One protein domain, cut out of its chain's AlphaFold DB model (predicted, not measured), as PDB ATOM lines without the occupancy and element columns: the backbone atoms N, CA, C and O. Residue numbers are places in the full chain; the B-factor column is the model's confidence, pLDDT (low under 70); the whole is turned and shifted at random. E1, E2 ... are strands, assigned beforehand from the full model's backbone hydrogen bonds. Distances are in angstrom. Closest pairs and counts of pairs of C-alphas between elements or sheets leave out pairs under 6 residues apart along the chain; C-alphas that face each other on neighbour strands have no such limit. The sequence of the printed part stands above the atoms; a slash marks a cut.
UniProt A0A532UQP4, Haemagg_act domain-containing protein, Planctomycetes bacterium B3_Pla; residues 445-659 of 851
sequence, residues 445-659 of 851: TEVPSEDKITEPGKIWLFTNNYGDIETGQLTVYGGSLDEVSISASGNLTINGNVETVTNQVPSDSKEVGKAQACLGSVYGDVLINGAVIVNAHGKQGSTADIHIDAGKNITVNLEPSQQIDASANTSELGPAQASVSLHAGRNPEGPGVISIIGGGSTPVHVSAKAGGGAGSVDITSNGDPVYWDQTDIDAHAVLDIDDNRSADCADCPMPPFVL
ATOM      1  N   THR A 445     -26.832  -6.993  37.893       93.31
ATOM      2  CA  THR A 445     -26.824  -8.313  38.506       93.31
ATOM      3  C   THR A 445     -28.253  -8.810  38.608       93.31
ATOM      4  O   THR A 445     -29.168  -8.089  39.022       93.31
ATOM      5  N   GLU A 446     -28.467 -10.036  38.158       87.88
ATOM      6  CA  GLU A 446     -29.773 -10.661  38.168       87.88
ATOM      7  C   GLU A 446     -29.686 -12.134  38.542       87.88
ATOM      8  O   GLU A 446     -28.632 -12.771  38.504       87.88
ATOM      9  N   VAL A 447     -30.844 -12.676  38.893       80.75
ATOM     10  CA  VAL A 447     -31.068 -14.116  38.953       80.75
ATOM     11  C   VAL A 447     -32.214 -14.499  38.021       80.75
ATOM     12  O   VAL A 447     -33.181 -13.739  37.859       80.75
ATOM     13  N   PRO A 448     -32.184 -15.702  37.423       71.38
ATOM     14  CA  PRO A 448     -33.266 -16.150  36.568       71.38
ATOM     15  C   PRO A 448     -34.587 -16.227  37.347       71.38
ATOM     16  O   PRO A 448     -34.690 -16.883  38.382       71.38
ATOM     17  N   SER A 449     -35.646 -15.621  36.800       66.06
ATOM     18  CA  SER A 449     -36.970 -15.491  37.449       66.06
ATOM     19  C   SER A 449     -37.667 -16.801  37.870       66.06
ATOM     20  O   SER A 449     -38.699 -16.773  38.540       66.06
ATOM     21  N   GLU A 450     -37.150 -17.959  37.465       67.81
ATOM     22  CA  GLU A 450     -37.700 -19.264  37.838       67.81
ATOM     23  C   GLU A 450     -37.083 -19.833  39.124       67.81
ATOM     24  O   GLU A 450     -37.704 -20.700  39.741       67.81
ATOM     25  N   ASP A 451     -35.909 -19.343  39.539       67.62
ATOM     26  CA  ASP A 451     -35.105 -19.966  40.592       67.62
ATOM     27  C   ASP A 451     -35.701 -19.714  41.986       67.62
ATOM     28  O   ASP A 451     -35.881 -20.639  42.774       67.62
ATOM     29  N   LYS A 452     -36.139 -18.478  42.270       67.75
ATOM     30  CA  LYS A 452     -36.780 -18.036  43.534       67.75
ATOM     31  C   LYS A 452     -36.020 -18.357  44.832       67.75
ATOM     32  O   LYS A 452     -36.540 -18.062  45.899       67.75
ATOM     33  N   ILE A 453     -34.857 -18.995  44.766       68.81
ATOM     34  CA  ILE A 453     -34.029 -19.369  45.920       68.81
ATOM     35  C   ILE A 453     -32.683 -18.649  45.923       68.81
ATOM     36  O   ILE A 453     -32.133 -18.434  46.999       68.81
ATOM     37  N   THR A 454     -32.158 -18.308  44.746       73.88
ATOM     38  CA  THR A 454     -30.891 -17.595  44.593       73.88
ATOM     39  C   THR A 454     -31.159 -16.107  44.732       73.88
ATOM     40  O   THR A 454     -32.130 -15.594  44.173       73.88
ATOM     41  N   GLU A 455     -30.324 -15.434  45.512       81.19
ATOM     42  CA  GLU A 455     -30.347 -13.981  45.639       81.19
ATOM     43  C   GLU A 455     -29.494 -13.376  44.517       81.19
ATOM     44  O   GLU A 455     -28.455 -13.950  44.192       81.19
ATOM     45  N   PRO A 456     -29.908 -12.257  43.908       80.00
ATOM     46  CA  PRO A 456     -29.048 -11.480  43.043       80.00
ATOM     47  C   PRO A 456     -27.879 -10.924  43.847       80.00
ATOM     48  O   PRO A 456     -27.937 -10.807  45.076       80.00
ATOM     49  N   GLY A 457     -26.835 -10.559  43.119       85.25
ATOM     50  CA  GLY A 457     -25.692  -9.897  43.701       85.25
ATOM     51  C   GLY A 457     -26.025  -8.461  44.076       85.25
ATOM     52  O   GLY A 457     -27.108  -7.922  43.813       85.25
ATOM     53  N   LYS A 458     -25.050  -7.808  44.680       91.94
ATOM     54  CA  LYS A 458     -25.078  -6.399  45.054       91.94
ATOM     55  C   LYS A 458     -24.113  -5.609  44.199       91.94
ATOM     56  O   LYS A 458     -23.096  -6.126  43.745       91.94
ATOM     57  N   ILE A 459     -24.411  -4.325  44.026       96.00
ATOM     58  CA  ILE A 459     -23.518  -3.392  43.342       96.00
ATOM     59  C   ILE A 459     -22.968  -2.407  44.365       96.00
ATOM     60  O   ILE A 459     -23.717  -1.615  44.946       96.00
ATOM     61  N   TRP A 460     -21.652  -2.431  44.554       95.88
ATOM     62  CA  TRP A 460     -20.949  -1.579  45.507       95.88
ATOM     63  C   TRP A 460     -19.795  -0.829  44.851       95.88
ATOM     64  O   TRP A 460     -18.811  -1.436  44.438       95.88
ATOM     65  N   LEU A 461     -19.873   0.502  44.798       97.12
ATOM     66  CA  LEU A 461     -18.821   1.337  44.207       97.12
ATOM     67  C   LEU A 461     -18.326   2.368  45.218       97.12
ATOM     68  O   LEU A 461     -19.116   3.095  45.825       97.12
ATOM     69  N   PHE A 462     -17.010   2.454  45.387       94.94
ATOM     70  CA  PHE A 462     -16.405   3.334  46.375       94.94
ATOM     71  C   PHE A 462     -15.139   4.004  45.850       94.94
ATOM     72  O   PHE A 462     -14.269   3.351  45.272       94.94
ATOM     73  N   THR A 463     -14.987   5.301  46.118       93.88
ATOM     74  CA  THR A 463     -13.742   6.024  45.829       93.88
ATOM     75  C   THR A 463     -13.209   6.785  47.032       93.88
ATOM     76  O   THR A 463     -13.958   7.324  47.844       93.88
ATOM     77  N   ASN A 464     -11.885   6.904  47.101       87.62
ATOM     78  CA  ASN A 464     -11.166   7.726  48.073       87.62
ATOM     79  C   ASN A 464     -10.506   8.947  47.424       87.62
ATOM     80  O   ASN A 464     -10.331   9.015  46.213       87.62
ATOM     81  N   ASN A 465     -10.060   9.887  48.265       85.06
ATOM     82  CA  ASN A 465      -9.196  11.006  47.867       85.06
ATOM     83  C   ASN A 465      -9.750  11.853  46.702       85.06
ATOM     84  O   ASN A 465      -9.029  12.181  45.767       85.06
ATOM     85  N   TYR A 466     -11.032  12.216  46.793       87.50
ATOM     86  CA  TYR A 466     -11.755  13.003  45.787       87.50
ATOM     87  C   TYR A 466     -11.901  12.318  44.420       87.50
ATOM     88  O   TYR A 466     -12.175  13.002  43.441       87.50
ATOM     89  N   GLY A 467     -11.741  10.993  44.338       90.69
ATOM     90  CA  GLY A 467     -12.025  10.246  43.116       90.69
ATOM     91  C   GLY A 467     -13.501  10.356  42.728       90.69
ATOM     92  O   GLY A 467     -14.384  10.132  43.562       90.69
ATOM     93  N   ASP A 468     -13.766  10.691  41.473       96.75
ATOM     94  CA  ASP A 468     -15.118  10.747  40.916       96.75
ATOM     95  C   ASP A 468     -15.623   9.331  40.576       96.75
ATOM     96  O   ASP A 468     -14.829   8.412  40.366       96.75
ATOM     97  N   ILE A 469     -16.940   9.138  40.527       98.62
ATOM     98  CA  ILE A 469     -17.575   7.922  40.001       98.62
ATOM     99  C   ILE A 469     -18.483   8.321  38.840       98.62
ATOM    100  O   ILE A 469     -19.382   9.143  39.015       98.62
ATOM    101  N   GLU A 470     -18.275   7.715  37.676       98.25
ATOM    102  CA  GLU A 470     -19.141   7.813  36.502       98.25
ATOM    103  C   GLU A 470     -19.570   6.412  36.046       98.25
ATOM    104  O   GLU A 470     -18.728   5.555  35.775       98.25
ATOM    105  N   THR A 471     -20.881   6.177  35.968       98.25
ATOM    106  CA  THR A 471     -21.462   4.888  35.555       98.25
ATOM    107  C   THR A 471     -22.507   5.062  34.459       98.25
ATOM    108  O   THR A 471     -23.070   6.149  34.289       98.25
ATOM    109  N   GLY A 472     -22.837   3.975  33.764       97.56
ATOM    110  CA  GLY A 472     -24.082   3.842  33.008       97.56
ATOM    111  C   GLY A 472     -25.287   3.549  33.913       97.56
ATOM    112  O   GLY A 472     -25.351   4.011  35.058       97.56
ATOM    113  N   GLN A 473     -26.243   2.779  33.400       97.56
ATOM    114  CA  GLN A 473     -27.386   2.245  34.143       97.56
ATOM    115  C   GLN A 473     -26.942   1.229  35.206       97.56
ATOM    116  O   GLN A 473     -26.026   0.441  34.992       97.56
ATOM    117  N   LEU A 474     -27.636   1.213  36.345       98.12
ATOM    118  CA  LEU A 474     -27.404   0.284  37.451       98.12
ATOM    119  C   LEU A 474     -28.666  -0.537  37.697       98.12
ATOM    120  O   LEU A 474     -29.729   0.036  37.934       98.12
ATOM    121  N   THR A 475     -28.572  -1.866  37.636       95.75
ATOM    122  CA  THR A 475     -29.743  -2.744  37.796       95.75
ATOM    123  C   THR A 475     -29.453  -3.926  38.716       95.75
ATOM    124  O   THR A 475     -28.530  -4.691  38.467       95.75
ATOM    125  N   VAL A 476     -30.276  -4.115  39.745       93.88
ATOM    126  CA  VAL A 476     -30.290  -5.319  40.590       93.88
ATOM    127  C   VAL A 476     -31.687  -5.920  40.522       93.88
ATOM    128  O   VAL A 476     -32.669  -5.235  40.818       93.88
ATOM    129  N   TYR A 477     -31.807  -7.176  40.098       87.56
ATOM    130  CA  TYR A 477     -33.120  -7.775  39.866       87.56
ATOM    131  C   TYR A 477     -33.251  -9.202  40.386       87.56
ATOM    132  O   TYR A 477     -32.424 -10.071  40.119       87.56
ATOM    133  N   GLY A 478     -34.413  -9.486  40.975       74.88
ATOM    134  CA  GLY A 478     -34.919 -10.851  41.078       74.88
ATOM    135  C   GLY A 478     -34.685 -11.527  42.423       74.88
ATOM    136  O   GLY A 478     -34.910 -12.730  42.511       74.88
ATOM    137  N   GLY A 479     -34.318 -10.778  43.464       77.25
ATOM    138  CA  GLY A 479     -34.063 -11.302  44.803       77.25
ATOM    139  C   GLY A 479     -35.158 -11.106  45.826       77.25
ATOM    140  O   GLY A 479     -36.267 -10.635  45.541       77.25
ATOM    141  N   SER A 480     -34.803 -11.460  47.059       81.38
ATOM    142  CA  SER A 480     -35.415 -10.967  48.287       81.38
ATOM    143  C   SER A 480     -34.585  -9.848  48.939       81.38
ATOM    144  O   SER A 480     -35.144  -9.110  49.756       81.38
ATOM    145  N   LEU A 481     -33.310  -9.681  48.564       85.88
ATOM    146  CA  LEU A 481     -32.393  -8.642  49.045       85.88
ATOM    147  C   LEU A 481     -31.610  -7.991  47.889       85.88
ATOM    148  O   LEU A 481     -30.536  -8.456  47.527       85.88
ATOM    149  N   ASP A 482     -32.096  -6.856  47.398       89.62
ATOM    150  CA  ASP A 482     -31.504  -6.138  46.266       89.62
ATOM    151  C   ASP A 482     -30.853  -4.833  46.749       89.62
ATOM    152  O   ASP A 482     -31.491  -4.042  47.453       89.62
ATOM    153  N   GLU A 483     -29.593  -4.584  46.381       93.19
ATOM    154  CA  GLU A 483     -28.841  -3.431  46.892       93.19
ATOM    155  C   GLU A 483     -27.897  -2.813  45.853       93.19
ATOM    156  O   GLU A 483     -27.006  -3.475  45.318       93.19
ATOM    157  N   VAL A 484     -28.049  -1.503  45.652       97.00
ATOM    158  CA  VAL A 484     -27.048  -0.624  45.037       97.00
ATOM    159  C   VAL A 484     -26.550   0.335  46.116       97.00
ATOM    160  O   VAL A 484     -27.344   1.085  46.685       97.00
ATOM    161  N   SER A 485     -25.247   0.342  46.395       96.44
ATOM    162  CA  SER A 485     -24.627   1.311  47.307       96.44
ATOM    163  C   SER A 485     -23.394   1.941  46.667       96.44
ATOM    164  O   SER A 485     -22.425   1.260  46.332       96.44
ATOM    165  N   ILE A 486     -23.426   3.258  46.497       97.38
ATOM    166  CA  ILE A 486     -22.344   4.037  45.907       97.38
ATOM    167  C   ILE A 486     -21.921   5.123  46.884       97.38
ATOM    168  O   ILE A 486     -22.753   5.860  47.408       97.38
ATOM    169  N   SER A 487     -20.615   5.261  47.090       94.50
ATOM    170  CA  SER A 487     -20.041   6.388  47.818       94.50
ATOM    171  C   SER A 487     -18.831   6.929  47.061       94.50
ATOM    172  O   SER A 487     -17.716   6.414  47.161       94.50
ATOM    173  N   ALA A 488     -19.072   7.980  46.281       95.12
ATOM    174  CA  ALA A 488     -18.020   8.746  45.636       95.12
ATOM    175  C   ALA A 488     -17.419   9.735  46.639       95.12
ATOM    176  O   ALA A 488     -18.140  10.500  47.279       95.12
ATOM    177  N   SER A 489     -16.095   9.785  46.778       90.50
ATOM    178  CA  SER A 489     -15.471  10.883  47.529       90.50
ATOM    179  C   SER A 489     -15.520  12.206  46.750       90.50
ATOM    180  O   SER A 489     -15.745  13.253  47.357       90.50
ATOM    181  N   GLY A 490     -15.348  12.158  45.426       91.50
ATOM    182  CA  GLY A 490     -15.570  13.260  44.488       91.50
ATOM    183  C   GLY A 490     -17.030  13.354  44.033       91.50
ATOM    184  O   GLY A 490     -17.944  13.141  44.826       91.50
ATOM    185  N   ASN A 491     -17.261  13.691  42.770       96.56
ATOM    186  CA  ASN A 491     -18.579  13.741  42.139       96.56
ATOM    187  C   ASN A 491     -19.103  12.339  41.805       96.56
ATOM    188  O   ASN A 491     -18.331  11.438  41.486       96.56
ATOM    189  N   LEU A 492     -20.424  12.182  41.820       98.44
ATOM    190  CA  LEU A 492     -21.125  10.994  41.340       98.44
ATOM    191  C   LEU A 492     -21.959  11.357  40.109       98.44
ATOM    192  O   LEU A 492     -22.834  12.215  40.197       98.44
ATOM    193  N   THR A 493     -21.719  10.684  38.985       98.56
ATOM    194  CA  THR A 493     -22.510  10.795  37.753       98.56
ATOM    195  C   THR A 493     -23.052   9.429  37.345       98.56
ATOM    196  O   THR A 493     -22.291   8.483  37.179       98.56
ATOM    197  N   ILE A 494     -24.366   9.326  37.151       98.62
ATOM    198  CA  ILE A 494     -25.039   8.107  36.685       98.62
ATOM    199  C   ILE A 494     -25.764   8.430  35.380       98.62
ATOM    200  O   ILE A 494     -26.721   9.209  35.362       98.62
ATOM    201  N   ASN A 495     -25.314   7.838  34.279       96.94
ATOM    202  CA  ASN A 495     -25.825   8.057  32.927       96.94
ATOM    203  C   ASN A 495     -26.863   7.000  32.521       96.94
ATOM    204  O   ASN A 495     -26.767   6.392  31.458       96.94
ATOM    205  N   GLY A 496     -27.868   6.785  33.368       96.69
ATOM    206  CA  GLY A 496     -28.925   5.809  33.131       96.69
ATOM    207  C   GLY A 496     -29.876   5.692  34.315       96.69
ATOM    208  O   GLY A 496     -29.825   6.491  35.254       96.69
ATOM    209  N   ASN A 497     -30.761   4.696  34.264       97.88
ATOM    210  CA  ASN A 497     -31.642   4.400  35.388       97.88
ATOM    211  C   ASN A 497     -30.868   3.719  36.528       97.88
ATOM    212  O   ASN A 497     -29.861   3.051  36.302       97.88
ATOM    213  N   VAL A 498     -31.385   3.840  37.746       98.19
ATOM    214  CA  VAL A 498     -31.010   3.003  38.889       98.19
ATOM    215  C   VAL A 498     -32.237   2.196  39.276       98.19
ATOM    216  O   VAL A 498     -33.241   2.778  39.685       98.19
ATOM    217  N   GLU A 499     -32.186   0.877  39.123       96.19
ATOM    218  CA  GLU A 499     -33.338  -0.002  39.333       96.19
ATOM    219  C   GLU A 499     -32.989  -1.154  40.282       96.19
ATOM    220  O   GLU A 499     -32.071  -1.926  40.023       96.19
ATOM    221  N   THR A 500     -33.743  -1.300  41.375       92.69
ATOM    222  CA  THR A 500     -33.665  -2.467  42.275       92.69
ATOM    223  C   THR A 500     -35.058  -3.048  42.483       92.69
ATOM    224  O   THR A 500     -35.972  -2.297  42.852       92.69
ATOM    225  N   VAL A 501     -35.266  -4.345  42.236       87.44
ATOM    226  CA  VAL A 501     -36.616  -4.938  42.208       87.44
ATOM    227  C   VAL A 501     -36.668  -6.335  42.829       87.44
ATOM    228  O   VAL A 501     -36.430  -7.344  42.155       87.44
ATOM    229  N   THR A 502     -37.188  -6.420  44.058       83.44
ATOM    230  CA  THR A 502     -37.478  -7.718  44.681       83.44
ATOM    231  C   THR A 502     -38.831  -8.224  44.192       83.44
ATOM    232  O   THR A 502     -39.885  -7.668  44.519       83.44
ATOM    233  N   ASN A 503     -38.851  -9.288  43.390       70.62
ATOM    234  CA  ASN A 503     -40.111  -9.852  42.894       70.62
ATOM    235  C   ASN A 503     -40.182 -11.384  42.853       70.62
ATOM    236  O   ASN A 503     -41.203 -11.931  42.421       70.62
ATOM    237  N   GLN A 504     -39.172 -12.079  43.383       66.81
ATOM    238  CA  GLN A 504     -39.128 -13.540  43.434       66.81
ATOM    239  C   GLN A 504     -39.170 -14.048  44.874       66.81
ATOM    240  O   GLN A 504     -38.175 -14.485  45.428       66.81
ATOM    241  N   VAL A 505     -40.356 -14.039  45.485       62.56
ATOM    242  CA  VAL A 505     -40.549 -14.667  46.802       62.56
ATOM    243  C   VAL A 505     -41.171 -16.058  46.617       62.56
ATOM    244  O   VAL A 505     -42.257 -16.161  46.018       62.56
ATOM    245  N   PRO A 506     -40.547 -17.146  47.109       65.25
ATOM    246  CA  PRO A 506     -41.167 -18.460  47.179       65.25
ATOM    247  C   PRO A 506     -42.542 -18.409  47.841       65.25
ATOM    248  O   PRO A 506     -42.773 -17.772  48.868       65.25
ATOM    249  N   SER A 507     -43.503 -19.124  47.258       62.34
ATOM    250  CA  SER A 507     -44.890 -19.101  47.740       62.34
ATOM    251  C   SER A 507     -45.068 -19.667  49.155       62.34
ATOM    252  O   SER A 507     -46.112 -19.462  49.773       62.34
ATOM    253  N   ASP A 508     -44.071 -20.367  49.678       65.12
ATOM    254  CA  ASP A 508     -44.008 -21.022  50.979       65.12
ATOM    255  C   ASP A 508     -43.014 -20.363  51.949       65.12
ATOM    256  O   ASP A 508     -43.194 -20.521  53.162       65.12
ATOM    257  N   SER A 509     -42.057 -19.561  51.466       65.88
ATOM    258  CA  SER A 509     -41.185 -18.763  52.329       65.88
ATOM    259  C   SER A 509     -41.964 -17.597  52.942       65.88
ATOM    260  O   SER A 509     -42.953 -17.102  52.398       65.88
ATOM    261  N   LYS A 510     -41.581 -17.194  54.154       66.31
ATOM    262  CA  LYS A 510     -42.123 -16.018  54.855       66.31
ATOM    263  C   LYS A 510     -41.113 -14.877  54.793       66.31
ATOM    264  O   LYS A 510     -40.792 -14.280  55.815       66.31
ATOM    265  N   GLU A 511     -40.567 -14.639  53.610       71.31
ATOM    266  CA  GLU A 511     -39.461 -13.705  53.435       71.31
ATOM    267  C   GLU A 511     -39.907 -12.243  53.451       71.31
ATOM    268  O   GLU A 511     -41.066 -11.891  53.167       71.31
ATOM    269  N   VAL A 512     -38.946 -11.410  53.851       82.12
ATOM    270  CA  VAL A 512     -39.019  -9.954  53.851       82.12
ATOM    271  C   VAL A 512     -38.277  -9.483  52.611       82.12
ATOM    272  O   VAL A 512     -37.077  -9.706  52.533       82.12
ATOM    273  N   GLY A 513     -38.980  -8.848  51.672       86.94
ATOM    274  CA  GLY A 513     -38.344  -8.269  50.485       86.94
ATOM    275  C   GLY A 513     -37.694  -6.936  50.835       86.94
ATOM    276  O   GLY A 513     -38.373  -6.065  51.381       86.94
ATOM    277  N   LYS A 514     -36.405  -6.760  50.566       90.75
ATOM    278  CA  LYS A 514     -35.703  -5.492  50.775       90.75
ATOM    279  C   LYS A 514     -35.028  -5.057  49.488       90.75
ATOM    280  O   LYS A 514     -34.215  -5.800  48.961       90.75
ATOM    281  N   ALA A 515     -35.358  -3.861  49.034       93.19
ATOM    282  CA  ALA A 515     -34.730  -3.212  47.897       93.19
ATOM    283  C   ALA A 515     -34.153  -1.873  48.367       93.19
ATOM    284  O   ALA A 515     -34.826  -1.145  49.107       93.19
ATOM    285  N   GLN A 516     -32.928  -1.553  47.959       95.12
ATOM    286  CA  GLN A 516     -32.270  -0.312  48.349       95.12
ATOM    287  C   GLN A 516     -31.394   0.261  47.233       95.12
ATOM    288  O   GLN A 516     -30.594  -0.453  46.635       95.12
ATOM    289  N   ALA A 517     -31.466   1.581  47.059       97.62
ATOM    290  CA  ALA A 517     -30.463   2.368  46.352       97.62
ATOM    291  C   ALA A 517     -29.932   3.481  47.269       97.62
ATOM    292  O   ALA A 517     -30.668   4.407  47.613       97.62
ATOM    293  N   CYS A 518     -28.655   3.401  47.647       97.06
ATOM    294  CA  CYS A 518     -27.943   4.459  48.358       97.06
ATOM    295  C   CYS A 518     -26.875   5.080  47.457       97.06
ATOM    296  O   CYS A 518     -25.941   4.402  47.037       97.06
ATOM    297  N   LEU A 519     -27.021   6.364  47.142       97.69
ATOM    298  CA  LEU A 519     -26.227   7.083  46.151       97.69
ATOM    299  C   LEU A 519     -25.598   8.310  46.813       97.69
ATOM    300  O   LEU A 519     -26.254   9.331  47.018       97.69
ATOM    301  N   GLY A 520     -24.328   8.191  47.188       94.00
ATOM    302  CA  GLY A 520     -23.618   9.191  47.971       94.00
ATOM    303  C   GLY A 520     -22.463   9.849  47.221       94.00
ATOM    304  O   GLY A 520     -21.658   9.174  46.582       94.00
ATOM    305  N   SER A 521     -22.321  11.160  47.398       93.00
ATOM    306  CA  SER A 521     -21.089  11.907  47.145       93.00
ATOM    307  C   SER A 521     -20.654  12.625  48.425       93.00
ATOM    308  O   SER A 521     -21.412  13.411  48.988       93.00
ATOM    309  N   VAL A 522     -19.432  12.383  48.904       88.06
ATOM    310  CA  VAL A 522     -18.949  12.943  50.178       88.06
ATOM    311  C   VAL A 522     -18.623  14.433  50.044       88.06
ATOM    312  O   VAL A 522     -19.069  15.233  50.870       88.06
ATOM    313  N   TYR A 523     -17.845  14.825  49.028       85.81
ATOM    314  CA  TYR A 523     -17.384  16.210  48.838       85.81
ATOM    315  C   TYR A 523     -17.899  16.878  47.553       85.81
ATOM    316  O   TYR A 523     -17.698  18.085  47.384       85.81
ATOM    317  N   GLY A 524     -18.529  16.122  46.653       90.06
ATOM    318  CA  GLY A 524     -18.930  16.566  45.320       90.06
ATOM    319  C   GLY A 524     -20.439  16.701  45.123       90.06
ATOM    320  O   GLY A 524     -21.220  16.783  46.077       90.06
ATOM    321  N   ASP A 525     -20.817  16.772  43.851       94.31
ATOM    322  CA  ASP A 525     -22.202  16.774  43.386       94.31
ATOM    323  C   ASP A 525     -22.678  15.348  43.061       94.31
ATOM    324  O   ASP A 525     -21.877  14.469  42.738       94.31
ATOM    325  N   VAL A 526     -23.996  15.137  43.104       97.56
ATOM    326  CA  VAL A 526     -24.656  13.945  42.557       97.56
ATOM    327  C   VAL A 526     -25.472  14.348  41.331       97.56
ATOM    328  O   VAL A 526     -26.368  15.189  41.424       97.56
ATOM    329  N   LEU A 527     -25.185  13.730  40.186       98.56
ATOM    330  CA  LEU A 527     -25.897  13.892  38.922       98.56
ATOM    331  C   LEU A 527     -26.451  12.542  38.457       98.56
ATOM    332  O   LEU A 527     -25.697  11.600  38.241       98.56
ATOM    333  N   ILE A 528     -27.764  12.459  38.249       98.69
ATOM    334  CA  ILE A 528     -28.435  11.251  37.751       98.69
ATOM    335  C   ILE A 528     -29.232  11.608  36.499       98.69
ATOM    336  O   ILE A 528     -30.090  12.488  36.531       98.69
ATOM    337  N   ASN A 529     -28.956  10.920  35.394       97.69
ATOM    338  CA  ASN A 529     -29.597  11.110  34.093       97.69
ATOM    339  C   ASN A 529     -30.560   9.954  33.775       97.69
ATOM    340  O   ASN A 529     -30.439   9.299  32.740       97.69
ATOM    341  N   GLY A 530     -31.511   9.697  34.671       97.50
ATOM    342  CA  GLY A 530     -32.489   8.621  34.531       97.50
ATOM    343  C   GLY A 530     -33.402   8.481  35.746       97.50
ATOM    344  O   GLY A 530     -33.331   9.260  36.699       97.50
ATOM    345  N   ALA A 531     -34.293   7.491  35.694       97.69
ATOM    346  CA  ALA A 531     -35.184   7.163  36.803       97.69
ATOM    347  C   ALA A 531     -34.420   6.503  37.964       97.69
ATOM    348  O   ALA A 531     -33.429   5.813  37.741       97.69
ATOM    349  N   VAL A 532     -34.930   6.652  39.188       98.31
ATOM    350  CA  VAL A 532     -34.456   5.893  40.358       98.31
ATOM    351  C   VAL A 532     -35.642   5.106  40.893       98.31
ATOM    352  O   VAL A 532     -36.582   5.698  41.417       98.31
ATOM    353  N   ILE A 533     -35.633   3.789  40.703       97.56
ATOM    354  CA  ILE A 533     -36.775   2.907  40.950       97.56
ATOM    355  C   ILE A 533     -36.365   1.823  41.943       97.56
ATOM    356  O   ILE A 533     -35.556   0.950  41.638       97.56
ATOM    357  N   VAL A 534     -36.976   1.837  43.124       97.25
ATOM    358  CA  VAL A 534     -36.749   0.846  44.178       97.25
ATOM    359  C   VAL A 534     -38.075   0.188  44.530       97.25
ATOM    360  O   VAL A 534     -38.933   0.769  45.193       97.25
ATOM    361  N   ASN A 535     -38.247  -1.052  44.080       94.69
ATOM    362  CA  ASN A 535     -39.480  -1.811  44.243       94.69
ATOM    363  C   ASN A 535     -39.244  -3.026  45.134       94.69
ATOM    364  O   ASN A 535     -38.668  -4.021  44.706       94.69
ATOM    365  N   ALA A 536     -39.768  -2.981  46.353       93.50
ATOM    366  CA  ALA A 536     -39.741  -4.111  47.262       93.50
ATOM    367  C   ALA A 536     -41.104  -4.802  47.311       93.50
ATOM    368  O   ALA A 536     -42.115  -4.218  47.708       93.50
ATOM    369  N   HIS A 537     -41.143  -6.082  46.964       89.81
ATOM    370  CA  HIS A 537     -42.279  -6.950  47.236       89.81
ATOM    371  C   HIS A 537     -41.865  -8.114  48.138       89.81
ATOM    372  O   HIS A 537     -40.966  -8.886  47.813       89.81
ATOM    373  N   GLY A 538     -42.564  -8.271  49.260       87.94
ATOM    374  CA  GLY A 538     -42.345  -9.353  50.215       87.94
ATOM    375  C   GLY A 538     -43.634 -10.054  50.628       87.94
ATOM    376  O   GLY A 538     -44.745  -9.623  50.305       87.94
ATOM    377  N   LYS A 539     -43.522 -11.164  51.364       86.75
ATOM    378  CA  LYS A 539     -44.717 -11.887  51.819       86.75
ATOM    379  C   LYS A 539     -45.226 -11.372  53.158       86.75
ATOM    380  O   LYS A 539     -46.402 -11.033  53.253       86.75
ATOM    381  N   GLN A 540     -44.354 -11.316  54.168       87.56
ATOM    382  CA  GLN A 540     -44.698 -10.879  55.533       87.56
ATOM    383  C   GLN A 540     -44.063  -9.542  55.928       87.56
ATOM    384  O   GLN A 540     -44.388  -9.009  56.982       87.56
ATOM    385  N   GLY A 541     -43.174  -9.000  55.100       90.88
ATOM    386  CA  GLY A 541     -42.577  -7.687  55.297       90.88
ATOM    387  C   GLY A 541     -41.951  -7.183  54.002       90.88
ATOM    388  O   GLY A 541     -41.564  -7.998  53.168       90.88
ATOM    389  N   SER A 542     -41.859  -5.871  53.820       93.50
ATOM    390  CA  SER A 542     -41.122  -5.276  52.703       93.50
ATOM    391  C   SER A 542     -40.506  -3.931  53.080       93.50
ATOM    392  O   SER A 542     -41.108  -3.187  53.861       93.50
ATOM    393  N   THR A 543     -39.334  -3.629  52.523       95.31
ATOM    394  CA  THR A 543     -38.629  -2.351  52.693       95.31
ATOM    395  C   THR A 543     -38.084  -1.875  51.350       95.31
ATOM    396  O   THR A 543     -37.302  -2.595  50.743       95.31
ATOM    397  N   ALA A 544     -38.483  -0.686  50.903       97.00
ATOM    398  CA  ALA A 544     -37.952  -0.008  49.722       97.00
ATOM    399  C   ALA A 544     -37.316   1.318  50.155       97.00
ATOM    400  O   ALA A 544     -38.029   2.173  50.676       97.00
ATOM    401  N   ASP A 545     -36.011   1.489  49.965       97.06
ATOM    402  CA  ASP A 545     -35.286   2.688  50.403       97.06
ATOM    403  C   ASP A 545     -34.495   3.332  49.257       97.06
ATOM    404  O   ASP A 545     -33.657   2.688  48.627       97.06
ATOM    405  N   ILE A 546     -34.762   4.611  49.000       98.19
ATOM    406  CA  ILE A 546     -33.933   5.472  48.157       98.19
ATOM    407  C   ILE A 546     -33.278   6.509  49.055       98.19
ATOM    408  O   ILE A 546     -33.961   7.299  49.712       98.19
ATOM    409  N   HIS A 547     -31.954   6.555  49.014       96.44
ATOM    410  CA  HIS A 547     -31.156   7.523  49.737       96.44
ATOM    411  C   HIS A 547     -30.168   8.191  48.783       96.44
ATOM    412  O   HIS A 547     -29.315   7.520  48.214       96.44
ATOM    413  N   ILE A 548     -30.265   9.509  48.609       96.38
ATOM    414  CA  ILE A 548     -29.341  10.288  47.779       96.38
ATOM    415  C   ILE A 548     -28.740  11.397  48.642       96.38
ATOM    416  O   ILE A 548     -29.465  12.299  49.064       96.38
ATOM    417  N   ASP A 549     -27.433  11.329  48.897       93.06
ATOM    418  CA  ASP A 549     -26.696  12.295  49.730       93.06
ATOM    419  C   ASP A 549     -25.591  12.959  48.909       93.06
ATOM    420  O   ASP A 549     -24.751  12.278  48.319       93.06
ATOM    421  N   ALA A 550     -25.560  14.290  48.888       92.06
ATOM    422  CA  ALA A 550     -24.519  15.046  48.201       92.06
ATOM    423  C   ALA A 550     -23.756  15.984  49.139       92.06
ATOM    424  O   ALA A 550     -24.324  16.762  49.914       92.06
ATOM    425  N   GLY A 551     -22.435  15.993  48.954       87.94
ATOM    426  CA  GLY A 551     -21.507  16.976  49.496       87.94
ATOM    427  C   GLY A 551     -21.962  18.405  49.224       87.94
ATOM    428  O   GLY A 551     -21.934  19.254  50.121       87.94
ATOM    429  N   LYS A 552     -22.396  18.631  47.982       89.31
ATOM    430  CA  LYS A 552     -22.808  19.917  47.424       89.31
ATOM    431  C   LYS A 552     -24.247  19.856  46.910       89.31
ATOM    432  O   LYS A 552     -25.155  20.093  47.700       89.31
ATOM    433  N   ASN A 553     -24.466  19.555  45.629       92.75
ATOM    434  CA  ASN A 553     -25.778  19.621  44.983       92.75
ATOM    435  C   ASN A 553     -26.257  18.253  44.492       92.75
ATOM    436  O   ASN A 553     -25.453  17.387  44.150       92.75
ATOM    437  N   ILE A 554     -27.577  18.102  44.388       95.81
ATOM    438  CA  ILE A 554     -28.223  16.971  43.717       95.81
ATOM    439  C   ILE A 554     -28.913  17.487  42.457       95.81
ATOM    440  O   ILE A 554     -29.715  18.421  42.519       95.81
ATOM    441  N   THR A 555     -28.649  16.852  41.318       98.00
ATOM    442  CA  THR A 555     -29.389  17.060  40.070       98.00
ATOM    443  C   THR A 555     -29.899  15.727  39.536       98.00
ATOM    444  O   THR A 555     -29.112  14.818  39.287       98.00
ATOM    445  N   VAL A 556     -31.211  15.616  39.322       98.25
ATOM    446  CA  VAL A 556     -31.841  14.442  38.702       98.25
ATOM    447  C   VAL A 556     -32.588  14.878  37.446       98.25
ATOM    448  O   VAL A 556     -33.556  15.638  37.516       98.25
ATOM    449  N   ASN A 557     -32.135  14.395  36.292       97.94
ATOM    450  CA  ASN A 557     -32.740  14.643  34.990       97.94
ATOM    451  C   ASN A 557     -33.642  13.465  34.608       97.94
ATOM    452  O   ASN A 557     -33.166  12.354  34.399       97.94
ATOM    453  N   LEU A 558     -34.942  13.732  34.489       97.00
ATOM    454  CA  LEU A 558     -35.981  12.748  34.203       97.00
ATOM    455  C   LEU A 558     -36.650  13.034  32.855       97.00
ATOM    456  O   LEU A 558     -37.087  14.154  32.565       97.00
ATOM    457  N   GLU A 559     -36.858  11.998  32.054       94.44
ATOM    458  CA  GLU A 559     -37.798  12.044  30.938       94.44
ATOM    459  C   GLU A 559     -39.249  12.250  31.431       94.44
ATOM    460  O   GLU A 559     -39.563  11.996  32.596       94.44
ATOM    461  N   PRO A 560     -40.196  12.685  30.571       90.62
ATOM    462  CA  PRO A 560     -41.563  13.008  30.996       90.62
ATOM    463  C   PRO A 560     -42.340  11.886  31.707       90.62
ATOM    464  O   PRO A 560     -43.319  12.188  32.388       90.62
ATOM    465  N   SER A 561     -41.954  10.621  31.517       89.06
ATOM    466  CA  SER A 561     -42.568   9.443  32.152       89.06
ATOM    467  C   SER A 561     -41.733   8.821  33.273       89.06
ATOM    468  O   SER A 561     -42.175   7.833  33.851       89.06
ATOM    469  N   GLN A 562     -40.539   9.346  33.551       95.50
ATOM    470  CA  GLN A 562     -39.644   8.830  34.585       95.50
ATOM    471  C   GLN A 562     -39.918   9.494  35.939       95.50
ATOM    472  O   GLN A 562     -40.419  10.617  36.000       95.50
ATOM    473  N   GLN A 563     -39.595   8.788  37.020       96.12
ATOM    474  CA  GLN A 563     -39.781   9.242  38.398       96.12
ATOM    475  C   GLN A 563     -38.640   8.739  39.290       96.12
ATOM    476  O   GLN A 563     -37.931   7.794  38.941       96.12
ATOM    477  N   ILE A 564     -38.502   9.373  40.451       98.25
ATOM    478  CA  ILE A 564     -37.886   8.788  41.642       98.25
ATOM    479  C   ILE A 564     -39.017   8.059  42.381       98.25
ATOM    480  O   ILE A 564     -39.928   8.721  42.882       98.25
ATOM    481  N   ASP A 565     -39.010   6.727  42.394       97.81
ATOM    482  CA  ASP A 565     -40.103   5.882  42.898       97.81
ATOM    483  C   ASP A 565     -39.594   4.836  43.898       97.81
ATOM    484  O   ASP A 565     -38.854   3.925  43.524       97.81
ATOM    485  N   ALA A 566     -40.024   4.947  45.158       97.94
ATOM    486  CA  ALA A 566     -39.844   3.901  46.164       97.94
ATOM    487  C   ALA A 566     -41.192   3.249  46.501       97.94
ATOM    488  O   ALA A 566     -42.090   3.887  47.062       97.94
ATOM    489  N   SER A 567     -41.325   1.954  46.215       96.69
ATOM    490  CA  SER A 567     -42.574   1.216  46.395       96.69
ATOM    491  C   SER A 567     -42.382  -0.082  47.186       96.69
ATOM    492  O   SER A 567     -41.736  -1.016  46.721       96.69
ATOM    493  N   ALA A 568     -43.018  -0.186  48.356       95.75
ATOM    494  CA  ALA A 568     -42.992  -1.367  49.224       95.75
ATOM    495  C   ALA A 568     -44.365  -2.050  49.317       95.75
ATOM    496  O   ALA A 568     -45.372  -1.416  49.640       95.75
ATOM    497  N   ASN A 569     -44.426  -3.357  49.057       93.56
ATOM    498  CA  ASN A 569     -45.668  -4.126  48.999       93.56
ATOM    499  C   ASN A 569     -45.569  -5.459  49.758       93.56
ATOM    500  O   ASN A 569     -44.618  -6.220  49.570       93.56
ATOM    501  N   THR A 570     -46.604  -5.806  50.536       91.88
ATOM    502  CA  THR A 570     -46.742  -7.139  51.151       91.88
ATOM    503  C   THR A 570     -47.983  -7.903  50.690       91.88
ATOM    504  O   THR A 570     -49.079  -7.350  50.554       91.88
ATOM    505  N   SER A 571     -47.818  -9.211  50.465       88.69
ATOM    506  CA  SER A 571     -48.919 -10.120  50.094       88.69
ATOM    507  C   SER A 571     -49.806 -10.531  51.277       88.69
ATOM    508  O   SER A 571     -51.010 -10.725  51.108       88.69
ATOM    509  N   GLU A 572     -49.237 -10.671  52.474       88.81
ATOM    510  CA  GLU A 572     -49.964 -10.922  53.723       88.81
ATOM    511  C   GLU A 572     -49.888  -9.695  54.636       88.81
ATOM    512  O   GLU A 572     -49.080  -8.794  54.424       88.81
ATOM    513  N   LEU A 573     -50.749  -9.639  55.656       86.19
ATOM    514  CA  LEU A 573     -50.691  -8.561  56.640       86.19
ATOM    515  C   LEU A 573     -49.330  -8.587  57.358       86.19
ATOM    516  O   LEU A 573     -48.993  -9.578  58.012       86.19
ATOM    517  N   GLY A 574     -48.572  -7.505  57.208       88.75
ATOM    518  CA  GLY A 574     -47.225  -7.320  57.737       88.75
ATOM    519  C   GLY A 574     -46.613  -5.999  57.247       88.75
ATOM    520  O   GLY A 574     -47.175  -5.384  56.334       88.75
ATOM    521  N   PRO A 575     -45.495  -5.548  57.849       93.38
ATOM    522  CA  PRO A 575     -44.934  -4.215  57.628       93.38
ATOM    523  C   PRO A 575     -44.510  -3.971  56.175       93.38
ATOM    524  O   PRO A 575     -43.710  -4.726  55.629       93.38
ATOM    525  N   ALA A 576     -44.996  -2.890  55.571       95.75
ATOM    526  CA  ALA A 576     -44.513  -2.359  54.298       95.75
ATOM    527  C   ALA A 576     -43.919  -0.969  54.545       95.75
ATOM    528  O   ALA A 576     -44.635  -0.085  55.009       95.75
ATOM    529  N   GLN A 577     -42.626  -0.788  54.285       96.81
ATOM    530  CA  GLN A 577     -41.896   0.450  54.565       96.81
ATOM    531  C   GLN A 577     -41.280   0.998  53.282       96.81
ATOM    532  O   GLN A 577     -40.511   0.289  52.645       96.81
ATOM    533  N   ALA A 578     -41.609   2.231  52.906       97.81
ATOM    534  CA  ALA A 578     -41.027   2.897  51.743       97.81
ATOM    535  C   ALA A 578     -40.432   4.256  52.131       97.81
ATOM    536  O   ALA A 578     -41.076   5.020  52.850       97.81
ATOM    537  N   SER A 579     -39.235   4.575  51.652       97.25
ATOM    538  CA  SER A 579     -38.566   5.844  51.942       97.25
ATOM    539  C   SER A 579     -37.865   6.428  50.723       97.25
ATOM    540  O   SER A 579     -37.234   5.713  49.950       97.25
ATOM    541  N   VAL A 580     -37.961   7.752  50.580       97.69
ATOM    542  CA  VAL A 580     -37.109   8.555  49.693       97.69
ATOM    543  C   VAL A 580     -36.495   9.677  50.518       97.69
ATOM    544  O   VAL A 580     -37.227  10.499  51.071       97.69
ATOM    545  N   SER A 581     -35.166   9.710  50.587       95.19
ATOM    546  CA  SER A 581     -34.387  10.755  51.257       95.19
ATOM    547  C   SER A 581     -33.443  11.417  50.255       95.19
ATOM    548  O   SER A 581     -32.602  10.734  49.673       95.19
ATOM    549  N   LEU A 582     -33.588  12.724  50.043       95.00
ATOM    550  CA  LEU A 582     -32.720  13.540  49.189       95.00
ATOM    551  C   LEU A 582     -32.088  14.640  50.042       95.00
ATOM    552  O   LEU A 582     -32.781  15.574  50.456       95.00
ATOM    553  N   HIS A 583     -30.785  14.542  50.297       92.75
ATOM    554  CA  HIS A 583     -30.063  15.452  51.185       92.75
ATOM    555  C   HIS A 583     -28.871  16.095  50.478       92.75
ATOM    556  O   HIS A 583     -28.032  15.417  49.893       92.75
ATOM    557  N   ALA A 584     -28.777  17.422  50.544       90.25
ATOM    558  CA  ALA A 584     -27.695  18.185  49.922       90.25
ATOM    559  C   ALA A 584     -27.032  19.154  50.920       90.25
ATOM    560  O   ALA A 584     -27.614  19.514  51.947       90.25
ATOM    561  N   GLY A 585     -25.806  19.590  50.616       83.44
ATOM    562  CA  GLY A 585     -25.076  20.578  51.420       83.44
ATOM    563  C   GLY A 585     -24.369  20.016  52.660       83.44
ATOM    564  O   GLY A 585     -24.330  20.671  53.703       83.44
ATOM    565  N   ARG A 586     -23.794  18.805  52.582       70.31
ATOM    566  CA  ARG A 586     -23.021  18.190  53.685       70.31
ATOM    567  C   ARG A 586     -21.778  18.992  54.098       70.31
ATOM    568  O   ARG A 586     -21.409  18.953  55.271       70.31
ATOM    569  N   ASN A 587     -21.127  19.698  53.165       62.41
ATOM    570  CA  ASN A 587     -19.865  20.418  53.393       62.41
ATOM    571  C   ASN A 587     -19.999  21.952  53.182       62.41
ATOM    572  O   ASN A 587     -20.767  22.403  52.337       62.41
ATOM    573  N   PRO A 588     -19.278  22.793  53.954       49.81
ATOM    574  CA  PRO A 588     -19.838  23.995  54.590       49.81
ATOM    575  C   PRO A 588     -19.811  25.301  53.764       49.81
ATOM    576  O   PRO A 588     -19.670  26.380  54.343       49.81
ATOM    577  N   GLU A 589     -19.974  25.264  52.438       53.34
ATOM    578  CA  GLU A 589     -20.082  26.507  51.641       53.34
ATOM    579  C   GLU A 589     -21.491  27.143  51.661       53.34
ATOM    580  O   GLU A 589     -21.657  28.298  51.262       53.34
ATOM    581  N   GLY A 590     -22.500  26.447  52.197       63.09
ATOM    582  CA  GLY A 590     -23.882  26.922  52.305       63.09
ATOM    583  C   GLY A 590     -24.900  25.783  52.164       63.09
ATOM    584  O   GLY A 590     -24.486  24.627  52.102       63.09
ATOM    585  N   PRO A 591     -26.214  26.087  52.121       71.56
ATOM    586  CA  PRO A 591     -27.213  25.103  51.707       71.56
ATOM    587  C   PRO A 591     -26.893  24.618  50.290       71.56
ATOM    588  O   PRO A 591     -26.477  25.416  49.442       71.56
ATOM    589  N   GLY A 592     -27.078  23.325  50.048       85.06
ATOM    590  CA  GLY A 592     -26.989  22.758  48.710       85.06
ATOM    591  C   GLY A 592     -28.183  23.169  47.851       85.06
ATOM    592  O   GLY A 592     -29.091  23.880  48.286       85.06
ATOM    593  N   VAL A 593     -28.191  22.707  46.606       90.44
ATOM    594  CA  VAL A 593     -29.350  22.810  45.715       90.44
ATOM    595  C   VAL A 593     -29.782  21.409  45.311       90.44
ATOM    596  O   VAL A 593     -28.967  20.616  44.843       90.44
ATOM    597  N   ILE A 594     -31.075  21.124  45.460       94.25
ATOM    598  CA  ILE A 594     -31.712  19.922  44.919       94.25
ATOM    599  C   ILE A 594     -32.533  20.344  43.699       94.25
ATOM    600  O   ILE A 594     -33.443  21.166  43.804       94.25
ATOM    601  N   SER A 595     -32.191  19.814  42.525       95.31
ATOM    602  CA  SER A 595     -32.871  20.109  41.264       95.31
ATOM    603  C   SER A 595     -33.374  18.830  40.605       95.31
ATOM    604  O   SER A 595     -32.589  18.000  40.158       95.31
ATOM    605  N   ILE A 596     -34.697  18.683  40.522       96.19
ATOM    606  CA  ILE A 596     -35.343  17.590  39.791       96.19
ATOM    607  C   ILE A 596     -35.977  18.178  38.533       96.19
ATOM    608  O   ILE A 596     -36.884  19.010  38.600       96.19
ATOM    609  N   ILE A 597     -35.464  17.777  37.373       93.88
ATOM    610  CA  ILE A 597     -35.803  18.363  36.078       93.88
ATOM    611  C   ILE A 597     -36.573  17.327  35.261       93.88
ATOM    612  O   ILE A 597     -36.028  16.291  34.904       93.88
ATOM    613  N   GLY A 598     -37.833  17.617  34.922       92.12
ATOM    614  CA  GLY A 598     -38.690  16.716  34.139       92.12
ATOM    615  C   GLY A 598     -39.661  15.900  35.000       92.12
ATOM    616  O   GLY A 598     -40.239  16.444  35.935       92.12
ATOM    617  N   GLY A 599     -39.927  14.637  34.637       85.25
ATOM    618  CA  GLY A 599     -40.740  13.697  35.437       85.25
ATOM    619  C   GLY A 599     -42.232  14.036  35.623       85.25
ATOM    620  O   GLY A 599     -42.906  13.529  36.522       85.25
ATOM    621  N   GLY A 600     -42.783  14.907  34.773       85.25
ATOM    622  CA  GLY A 600     -44.201  15.271  34.802       85.25
ATOM    623  C   GLY A 600     -44.584  16.164  35.990       85.25
ATOM    624  O   GLY A 600     -43.843  17.062  36.371       85.25
ATOM    625  N   SER A 601     -45.797  15.992  36.533       84.31
ATOM    626  CA  SER A 601     -46.305  16.815  37.650       84.31
ATOM    627  C   SER A 601     -45.922  16.302  39.039       84.31
ATOM    628  O   SER A 601     -46.095  17.025  40.016       84.31
ATOM    629  N   THR A 602     -45.480  15.049  39.126       90.06
ATOM    630  CA  THR A 602     -45.155  14.338  40.372       90.06
ATOM    631  C   THR A 602     -43.899  13.488  40.143       90.06
ATOM    632  O   THR A 602     -44.011  12.268  40.037       90.06
ATOM    633  N   PRO A 603     -42.724  14.114  39.962       94.25
ATOM    634  CA  PRO A 603     -41.464  13.429  39.685       94.25
ATOM    635  C   PRO A 603     -40.954  12.561  40.843       94.25
ATOM    636  O   PRO A 603     -40.107  11.709  40.602       94.25
ATOM    637  N   VAL A 604     -41.451  12.751  42.072       97.31
ATOM    638  CA  VAL A 604     -41.117  11.904  43.228       97.31
ATOM    639  C   VAL A 604     -42.370  11.199  43.731       97.31
ATOM    640  O   VAL A 604     -43.388  11.859  43.972       97.31
ATOM    641  N   HIS A 605     -42.289   9.883  43.909       97.06
ATOM    642  CA  HIS A 605     -43.369   9.012  44.356       97.06
ATOM    643  C   HIS A 605     -42.877   8.042  45.443       97.06
ATOM    644  O   HIS A 605     -41.809   7.445  45.327       97.06
ATOM    645  N   VAL A 606     -43.656   7.895  46.515       97.62
ATOM    646  CA  VAL A 606     -43.394   6.940  47.601       97.62
ATOM    647  C   VAL A 606     -44.689   6.211  47.937       97.62
ATOM    648  O   VAL A 606     -45.685   6.847  48.288       97.62
ATOM    649  N   SER A 607     -44.689   4.880  47.863       97.12
ATOM    650  CA  SER A 607     -45.878   4.055  48.105       97.12
ATOM    651  C   SER A 607     -45.576   2.877  49.029       97.12
ATOM    652  O   SER A 607     -44.704   2.061  48.752       97.12
ATOM    653  N   ALA A 608     -46.382   2.700  50.075       97.06
ATOM    654  CA  ALA A 608     -46.345   1.522  50.942       97.06
ATOM    655  C   ALA A 608     -47.725   0.853  51.004       97.06
ATOM    656  O   ALA A 608     -48.723   1.511  51.306       97.06
ATOM    657  N   LYS A 609     -47.802  -0.459  50.734       95.75
ATOM    658  CA  LYS A 609     -49.057  -1.234  50.719       95.75
ATOM    659  C   LYS A 609     -48.928  -2.522  51.524       95.75
ATOM    660  O   LYS A 609     -48.248  -3.460  51.115       95.75
ATOM    661  N   ALA A 610     -49.648  -2.595  52.639       92.75
ATOM    662  CA  ALA A 610     -49.651  -3.753  53.524       92.75
ATOM    663  C   ALA A 610     -50.821  -4.712  53.234       92.75
ATOM    664  O   ALA A 610     -51.968  -4.278  53.094       92.75
ATOM    665  N   GLY A 611     -50.558  -6.022  53.179       86.00
ATOM    666  CA  GLY A 611     -51.576  -7.079  53.111       86.00
ATOM    667  C   GLY A 611     -52.505  -7.016  51.899       86.00
ATOM    668  O   GLY A 611     -53.723  -7.104  52.056       86.00
ATOM    669  N   GLY A 612     -51.952  -6.826  50.697       74.81
ATOM    670  CA  GLY A 612     -52.734  -6.699  49.461       74.81
ATOM    671  C   GLY A 612     -53.536  -5.394  49.358       74.81
ATOM    672  O   GLY A 612     -54.547  -5.352  48.657       74.81
ATOM    673  N   GLY A 613     -53.104  -4.344  50.068       75.38
ATOM    674  CA  GLY A 613     -53.738  -3.019  50.083       75.38
ATOM    675  C   GLY A 613     -54.709  -2.786  51.244       75.38
ATOM    676  O   GLY A 613     -55.573  -1.919  51.145       75.38
ATOM    677  N   ALA A 614     -54.602  -3.560  52.329       82.50
ATOM    678  CA  ALA A 614     -55.397  -3.364  53.541       82.50
ATOM    679  C   ALA A 614     -55.044  -2.051  54.263       82.50
ATOM    680  O   ALA A 614     -55.954  -1.367  54.725       82.50
ATOM    681  N   GLY A 615     -53.751  -1.715  54.328       86.44
ATOM    682  CA  GLY A 615     -53.238  -0.388  54.683       86.44
ATOM    683  C   GLY A 615     -52.429   0.164  53.514       86.44
ATOM    684  O   GLY A 615     -51.666  -0.591  52.903       86.44
ATOM    685  N   SER A 616     -52.633   1.430  53.150       92.19
ATOM    686  CA  SER A 616     -51.981   2.033  51.980       92.19
ATOM    687  C   SER A 616     -51.618   3.486  52.246       92.19
ATOM    688  O   SER A 616     -52.486   4.297  52.562       92.19
ATOM    689  N   VAL A 617     -50.352   3.819  52.023       95.06
ATOM    690  CA  VAL A 617     -49.833   5.190  52.044       95.06
ATOM    691  C   VAL A 617     -49.248   5.497  50.669       95.06
ATOM    692  O   VAL A 617     -48.562   4.655  50.097       95.06
ATOM    693  N   ASP A 618     -49.559   6.674  50.137       95.38
ATOM    694  CA  ASP A 618     -49.115   7.143  48.823       95.38
ATOM    695  C   ASP A 618     -48.787   8.636  48.935       95.38
ATOM    696  O   ASP A 618     -49.585   9.432  49.448       95.38
ATOM    697  N   ILE A 619     -47.571   8.988  48.539       95.94
ATOM    698  CA  ILE A 619     -46.950  10.292  48.707       95.94
ATOM    699  C   ILE A 619     -46.376  10.712  47.350       95.94
ATOM    700  O   ILE A 619     -45.611   9.973  46.738       95.94
ATOM    701  N   THR A 620     -46.702  11.923  46.889       94.06
ATOM    702  CA  THR A 620     -46.144  12.494  45.652       94.06
ATOM    703  C   THR A 620     -45.655  13.919  45.863       94.06
ATOM    704  O   THR A 620     -46.354  14.728  46.471       94.06
ATOM    705  N   SER A 621     -44.476  14.248  45.337       92.75
ATOM    706  CA  SER A 621     -43.894  15.595  45.407       92.75
ATOM    707  C   SER A 621     -43.517  16.110  44.019       92.75
ATOM    708  O   SER A 621     -43.222  15.338  43.105       92.75
ATOM    709  N   ASN A 622     -43.539  17.435  43.869       89.31
ATOM    710  CA  ASN A 622     -42.994  18.146  42.713       89.31
ATOM    711  C   ASN A 622     -41.462  18.312  42.776       89.31
ATOM    712  O   ASN A 622     -40.897  18.881  41.847       89.31
ATOM    713  N   GLY A 623     -40.817  17.826  43.843       85.31
ATOM    714  CA  GLY A 623     -39.375  17.926  44.069       85.31
ATOM    715  C   GLY A 623     -38.943  19.094  44.960       85.31
ATOM    716  O   GLY A 623     -37.750  19.241  45.201       85.31
ATOM    717  N   ASP A 624     -39.881  19.902  45.462       87.94
ATOM    718  CA  ASP A 624     -39.569  20.962  46.427       87.94
ATOM    719  C   ASP A 624     -39.212  20.365  47.807       87.94
ATOM    720  O   ASP A 624     -39.766  19.316  48.168       87.94
ATOM    721  N   PRO A 625     -38.359  21.037  48.611       85.88
ATOM    722  CA  PRO A 625     -38.046  20.615  49.973       85.88
ATOM    723  C   PRO A 625     -39.303  20.350  50.809       85.88
ATOM    724  O   PRO A 625     -40.195  21.201  50.926       85.88
ATOM    725  N   VAL A 626     -39.392  19.151  51.383       91.62
ATOM    726  CA  VAL A 626     -40.588  18.650  52.066       91.62
ATOM    727  C   VAL A 626     -40.222  17.520  53.021       91.62
ATOM    728  O   VAL A 626     -39.356  16.711  52.720       91.62
ATOM    729  N   TYR A 627     -40.935  17.436  54.146       93.31
ATOM    730  CA  TYR A 627     -40.884  16.288  55.050       93.31
ATOM    731  C   TYR A 627     -42.290  15.730  55.256       93.31
ATOM    732  O   TYR A 627     -43.182  16.440  55.744       93.31
ATOM    733  N   TRP A 628     -42.484  14.457  54.926       94.75
ATOM    734  CA  TRP A 628     -43.693  13.695  55.204       94.75
ATOM    735  C   TRP A 628     -43.352  12.348  55.831       94.75
ATOM    736  O   TRP A 628     -42.470  11.635  55.374       94.75
ATOM    737  N   ASP A 629     -44.126  11.990  56.847       96.44
ATOM    738  CA  ASP A 629     -44.042  10.727  57.569       96.44
ATOM    739  C   ASP A 629     -45.482  10.287  57.847       96.44
ATOM    740  O   ASP A 629     -46.245  10.988  58.526       96.44
ATOM    741  N   GLN A 630     -45.892   9.189  57.218       96.25
ATOM    742  CA  GLN A 630     -47.257   8.686  57.288       96.25
ATOM    743  C   GLN A 630     -47.277   7.182  57.545       96.25
ATOM    744  O   GLN A 630     -46.512   6.416  56.963       96.25
ATOM    745  N   THR A 631     -48.231   6.760  58.373       95.31
ATOM    746  CA  THR A 631     -48.469   5.352  58.697       95.31
ATOM    747  C   THR A 631     -49.958   5.044  58.629       95.31
ATOM    748  O   THR A 631     -50.764   5.737  59.254       95.31
ATOM    749  N   ASP A 632     -50.317   3.975  57.922       94.44
ATOM    750  CA  ASP A 632     -51.661   3.400  57.882       94.44
ATOM    751  C   ASP A 632     -51.602   1.880  58.085       94.44
ATOM    752  O   ASP A 632     -51.114   1.128  57.239       94.44
ATOM    753  N   ILE A 633     -52.119   1.414  59.224       92.19
ATOM    754  CA  ILE A 633     -52.013   0.021  59.684       92.19
ATOM    755  C   ILE A 633     -50.534  -0.401  59.768       92.19
ATOM    756  O   ILE A 633     -49.840   0.040  60.680       92.19
ATOM    757  N   ASP A 634     -50.068  -1.222  58.827       92.88
ATOM    758  CA  ASP A 634     -48.700  -1.739  58.740       92.88
ATOM    759  C   ASP A 634     -47.935  -1.121  57.550       92.88
ATOM    760  O   ASP A 634     -46.779  -1.465  57.315       92.88
ATOM    761  N   ALA A 635     -48.564  -0.221  56.783       95.56
ATOM    762  CA  ALA A 635     -47.913   0.546  55.728       95.56
ATOM    763  C   ALA A 635     -47.331   1.840  56.307       95.56
ATOM    764  O   ALA A 635     -48.040   2.595  56.972       95.56
ATOM    765  N   HIS A 636     -46.058   2.107  56.040       97.12
ATOM    766  CA  HIS A 636     -45.334   3.287  56.495       97.12
ATOM    767  C   HIS A 636     -44.533   3.870  55.332       97.12
ATOM    768  O   HIS A 636     -43.795   3.140  54.672       97.12
ATOM    769  N   ALA A 637     -44.695   5.164  55.066       97.00
ATOM    770  CA  ALA A 637     -43.954   5.853  54.018       97.00
ATOM    771  C   ALA A 637     -43.343   7.157  54.534       97.00
ATOM    772  O   ALA A 637     -44.016   7.928  55.228       97.00
ATOM    773  N   VAL A 638     -42.088   7.402  54.153       96.88
ATOM    774  CA  VAL A 638     -41.326   8.605  54.499       96.88
ATOM    775  C   VAL A 638     -40.820   9.277  53.224       96.88
ATOM    776  O   VAL A 638     -40.260   8.626  52.346       96.88
ATOM    777  N   LEU A 639     -41.012  10.588  53.119       96.75
ATOM    778  CA  LEU A 639     -40.377  11.423  52.105       96.75
ATOM    779  C   LEU A 639     -39.671  12.574  52.808       96.75
ATOM    780  O   LEU A 639     -40.329  13.358  53.491       96.75
ATOM    781  N   ASP A 640     -38.365  12.683  52.605       94.81
ATOM    782  CA  ASP A 640     -37.537  13.736  53.175       94.81
ATOM    783  C   ASP A 640     -36.650  14.360  52.092       94.81
ATOM    784  O   ASP A 640     -35.762  13.712  51.546       94.81
ATOM    785  N   ILE A 641     -36.922  15.613  51.737       93.81
ATOM    786  CA  ILE A 641     -36.123  16.408  50.800       93.81
ATOM    787  C   ILE A 641     -35.616  17.625  51.579       93.81
ATOM    788  O   ILE A 641     -36.394  18.544  51.851       93.81
ATOM    789  N   ASP A 642     -34.329  17.622  51.929       90.69
ATOM    790  CA  ASP A 642     -33.665  18.670  52.721       90.69
ATOM    791  C   ASP A 642     -32.414  19.173  51.980       90.69
ATOM    792  O   ASP A 642     -31.387  18.496  51.896       90.69
ATOM    793  N   ASP A 643     -32.502  20.384  51.432       84.81
ATOM    794  CA  ASP A 643     -31.404  21.067  50.740       84.81
ATOM    795  C   ASP A 643     -30.469  21.831  51.699       84.81
ATOM    796  O   ASP A 643     -29.450  22.385  51.283       84.81
ATOM    797  N   ASN A 644     -30.785  21.854  52.996       79.19
ATOM    798  CA  ASN A 644     -30.035  22.566  54.021       79.19
ATOM    799  C   ASN A 644     -29.850  21.686  55.262       79.19
ATOM    800  O   ASN A 644     -30.270  22.054  56.367       79.19
ATOM    801  N   ARG A 645     -29.196  20.537  55.028       69.81
ATOM    802  CA  ARG A 645     -28.892  19.444  55.965       69.81
ATOM    803  C   ARG A 645     -29.011  19.849  57.437       69.81
ATOM    804  O   ARG A 645     -28.086  20.399  58.039       69.81
ATOM    805  N   SER A 646     -30.164  19.549  58.030       55.81
ATOM    806  CA  SER A 646     -30.491  19.942  59.407       55.81
ATOM    807  C   SER A 646     -30.207  18.860  60.469       55.81
ATOM    808  O   SER A 646     -30.281  19.155  61.668       55.81
ATOM    809  N   ALA A 647     -29.831  17.637  60.056       58.69
ATOM    810  CA  ALA A 647     -29.593  16.471  60.920       58.69
ATOM    811  C   ALA A 647     -28.403  15.582  60.477       58.69
ATOM    812  O   ALA A 647     -27.893  15.695  59.359       58.69
ATOM    813  N   ASP A 648     -27.966  14.680  61.371       64.81
ATOM    814  CA  ASP A 648     -26.992  13.619  61.069       64.81
ATOM    815  C   ASP A 648     -27.624  12.591  60.114       64.81
ATOM    816  O   ASP A 648     -28.435  11.760  60.523       64.81
ATOM    817  N   CYS A 649     -27.259  12.669  58.836       69.25
ATOM    818  CA  CYS A 649     -27.635  11.713  57.798       69.25
ATOM    819  C   CYS A 649     -26.644  10.530  57.763       69.25
ATOM    820  O   CYS A 649     -25.438  10.731  57.939       69.25
ATOM    821  N   ALA A 650     -27.160   9.306  57.611       76.50
ATOM    822  CA  ALA A 650     -26.372   8.076  57.633       76.50
ATOM    823  C   ALA A 650     -25.593   7.888  56.325       76.50
ATOM    824  O   ALA A 650     -26.131   8.111  55.249       76.50
ATOM    825  N   ASP A 651     -24.341   7.444  56.426       81.69
ATOM    826  CA  ASP A 651     -23.540   7.109  55.250       81.69
ATOM    827  C   ASP A 651     -24.069   5.849  54.553       81.69
ATOM    828  O   ASP A 651     -24.625   4.950  55.195       81.69
ATOM    829  N   CYS A 652     -23.843   5.773  53.241       85.94
ATOM    830  CA  CYS A 652     -24.199   4.596  52.465       85.94
ATOM    831  C   CYS A 652     -23.477   3.335  52.971       85.94
ATOM    832  O   CYS A 652     -22.318   3.419  53.399       85.94
ATOM    833  N   PRO A 653     -24.142   2.162  52.934       82.44
ATOM    834  CA  PRO A 653     -23.535   0.902  53.337       82.44
ATOM    835  C   PRO A 653     -22.212   0.647  52.612       82.44
ATOM    836  O   PRO A 653     -22.110   0.825  51.399       82.44
ATOM    837  N   MET A 654     -21.208   0.204  53.365       72.00
ATOM    838  CA  MET A 654     -19.948  -0.295  52.815       72.00
ATOM    839  C   MET A 654     -19.939  -1.829  52.858       72.00
ATOM    840  O   MET A 654     -20.528  -2.405  53.782       72.00
ATOM    841  N   PRO A 655     -19.250  -2.499  51.917       63.91
ATOM    842  CA  PRO A 655     -19.110  -3.948  51.933       63.91
ATOM    843  C   PRO A 655     -18.537  -4.454  53.267       63.91
ATOM    844  O   PRO A 655     -17.624  -3.837  53.824       63.91
ATOM    845  N   PRO A 656     -18.989  -5.616  53.768       52.53
ATOM    846  CA  PRO A 656     -18.522  -6.173  55.036       52.53
ATOM    847  C   PRO A 656     -17.056  -6.647  55.031       52.53
ATOM    848  O   PRO A 656     -16.492  -6.837  56.111       52.53
ATOM    849  N   PHE A 657     -16.435  -6.849  53.860       48.97
ATOM    850  CA  PHE A 657     -15.148  -7.554  53.729       48.97
ATOM    851  C   PHE A 657     -13.947  -6.715  53.304       48.97
ATOM    852  O   PHE A 657     -12.845  -7.250  53.203       48.97
ATOM    853  N   VAL A 658     -14.091  -5.402  53.163       44.88
ATOM    854  CA  VAL A 658     -12.933  -4.546  52.914       44.88
ATOM    855  C   VAL A 658     -12.709  -3.732  54.163       44.88
ATOM    856  O   VAL A 658     -13.446  -2.792  54.457       44.88
ATOM    857  N   LEU A 659     -11.701  -4.130  54.947       35.72
ATOM    858  CA  LEU A 659     -11.150  -3.218  55.941       35.72
ATOM    859  C   LEU A 659     -10.908  -1.898  55.197       35.72
ATOM    860  O   LEU A 659     -10.226  -1.946  54.170       35.72
TER     861      LEU A 659
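AT A GLANCE: This is residues 445 to 659 of the 851 residues of the protein "Haemagg_act domain-containing protein" of Planctomycetes bacterium B3_Pla (UniProt A0A532UQP4). The chain is wound in stacked turns, a solenoid of roughly triangular cross-section whose walls are three sheets; each turn takes one strand from each wall, as E1, E2, E3 and then E4, E5, E6. Two walls, E1 E4 E7 E10 E13 E18 E17 and E3 E6 E9 E12 E15 E16, lie face to face as a sandwich, and the shorter strands E2 E5 E8 E11 E14 make the third wall; at the last turn the chain folds back in the hairpins E15-E16 and E17-E18, and residues 643 to 659 run back as a tail over the outside of the first wall. The printed part has 215 residues, with 18 strands, E1 to E18 in order along the chain, and no named helix, and its class is all strand. The sandwich sheets are mixed and the third is all parallel. The whole is compact, with a radius of gyration of the C-alphas of 16.6 A and spans of 52 by 35 by 33 A.

IN THESE COORDINATES: After residues 445 to 458, which hold no named element, E1 is residues 459 to 463, with C-alpha 459 at (-23.518, -3.392, 43.342). E2 is residues 469 to 471 and runs on into E3, residues 474 to 477, across a break of 2 residues, at 62 degrees. The next turn holds E4, 481 to 488, 22.8 A long, E5, 492 to 494, and E6, 498 to 502. E7, 512 to 521, spans 29.1 A, and is followed by E8, 526 to 528, and E9, 532 to 538. E10, 541 to 550, spans 29.9 A, from C-alpha 541 at (-42.577, -7.687, 55.297), and is followed by E11, 554 to 558, and E12, 564 to 570. E13, 576 to 584, is 26.9 A long, and E14, 594 to 598, and E15, 604 to 610, follow. Then come E16, 615 to 621, E17, 626 to 632, and E18, 635 to 642, 23.2 A long, with C-alpha 642 at (-33.665, 18.670, 52.721).

HOW THE PARTS SIT: The largest sheet runs E1 E4 E7 E10 E13 E18 E17, with edge strands E1 and E17. E1 and E4 are parallel at 14 degrees, with N 485 and O 459 at 2.9 A, within hydrogen-bond range. E7 and E10 are parallel at 1 degree, with N 519 and O 547 at 2.8 A. E18 and E17, a hairpin, are antiparallel at 174 degrees, with N 628 and O 639 at 2.8 A. The second sheet runs E3 E6 E9 E12 E15 E16; E9 and E12 are parallel at 2 degrees, with N 534 and O 565 at 2.8 A. E15 and E16, also a hairpin, are antiparallel at 177 degrees, with N 606 and O 619 at 2.9 A. These two sheets form a sandwich, two sheets face to face, with best planes 15 degrees apart and strands at 20 degrees. Across it, the closest C-alphas of E10 and E12 are those of Ala 544 and Ala 568, 5.2 A. The third sheet runs E2 E5 E8 E11 E14; in it N 595 of E14 and O 554 of E11 are 2.8 A apart. E1 and E18 are apart.

THE WHOLE: The C-alphas of Asp 508 and Glu 589, the two farthest apart, are 53.2 A from each other. The printed part has no cut and no long link; E6 to E7 and E13 to E14 are short, and the other links are tight. The mean pLDDT of the printed part is 87.9; it is under 70 at residues 449 to 453, 504 to 510, 587 to 590, 645 to 649 and 655 to 659.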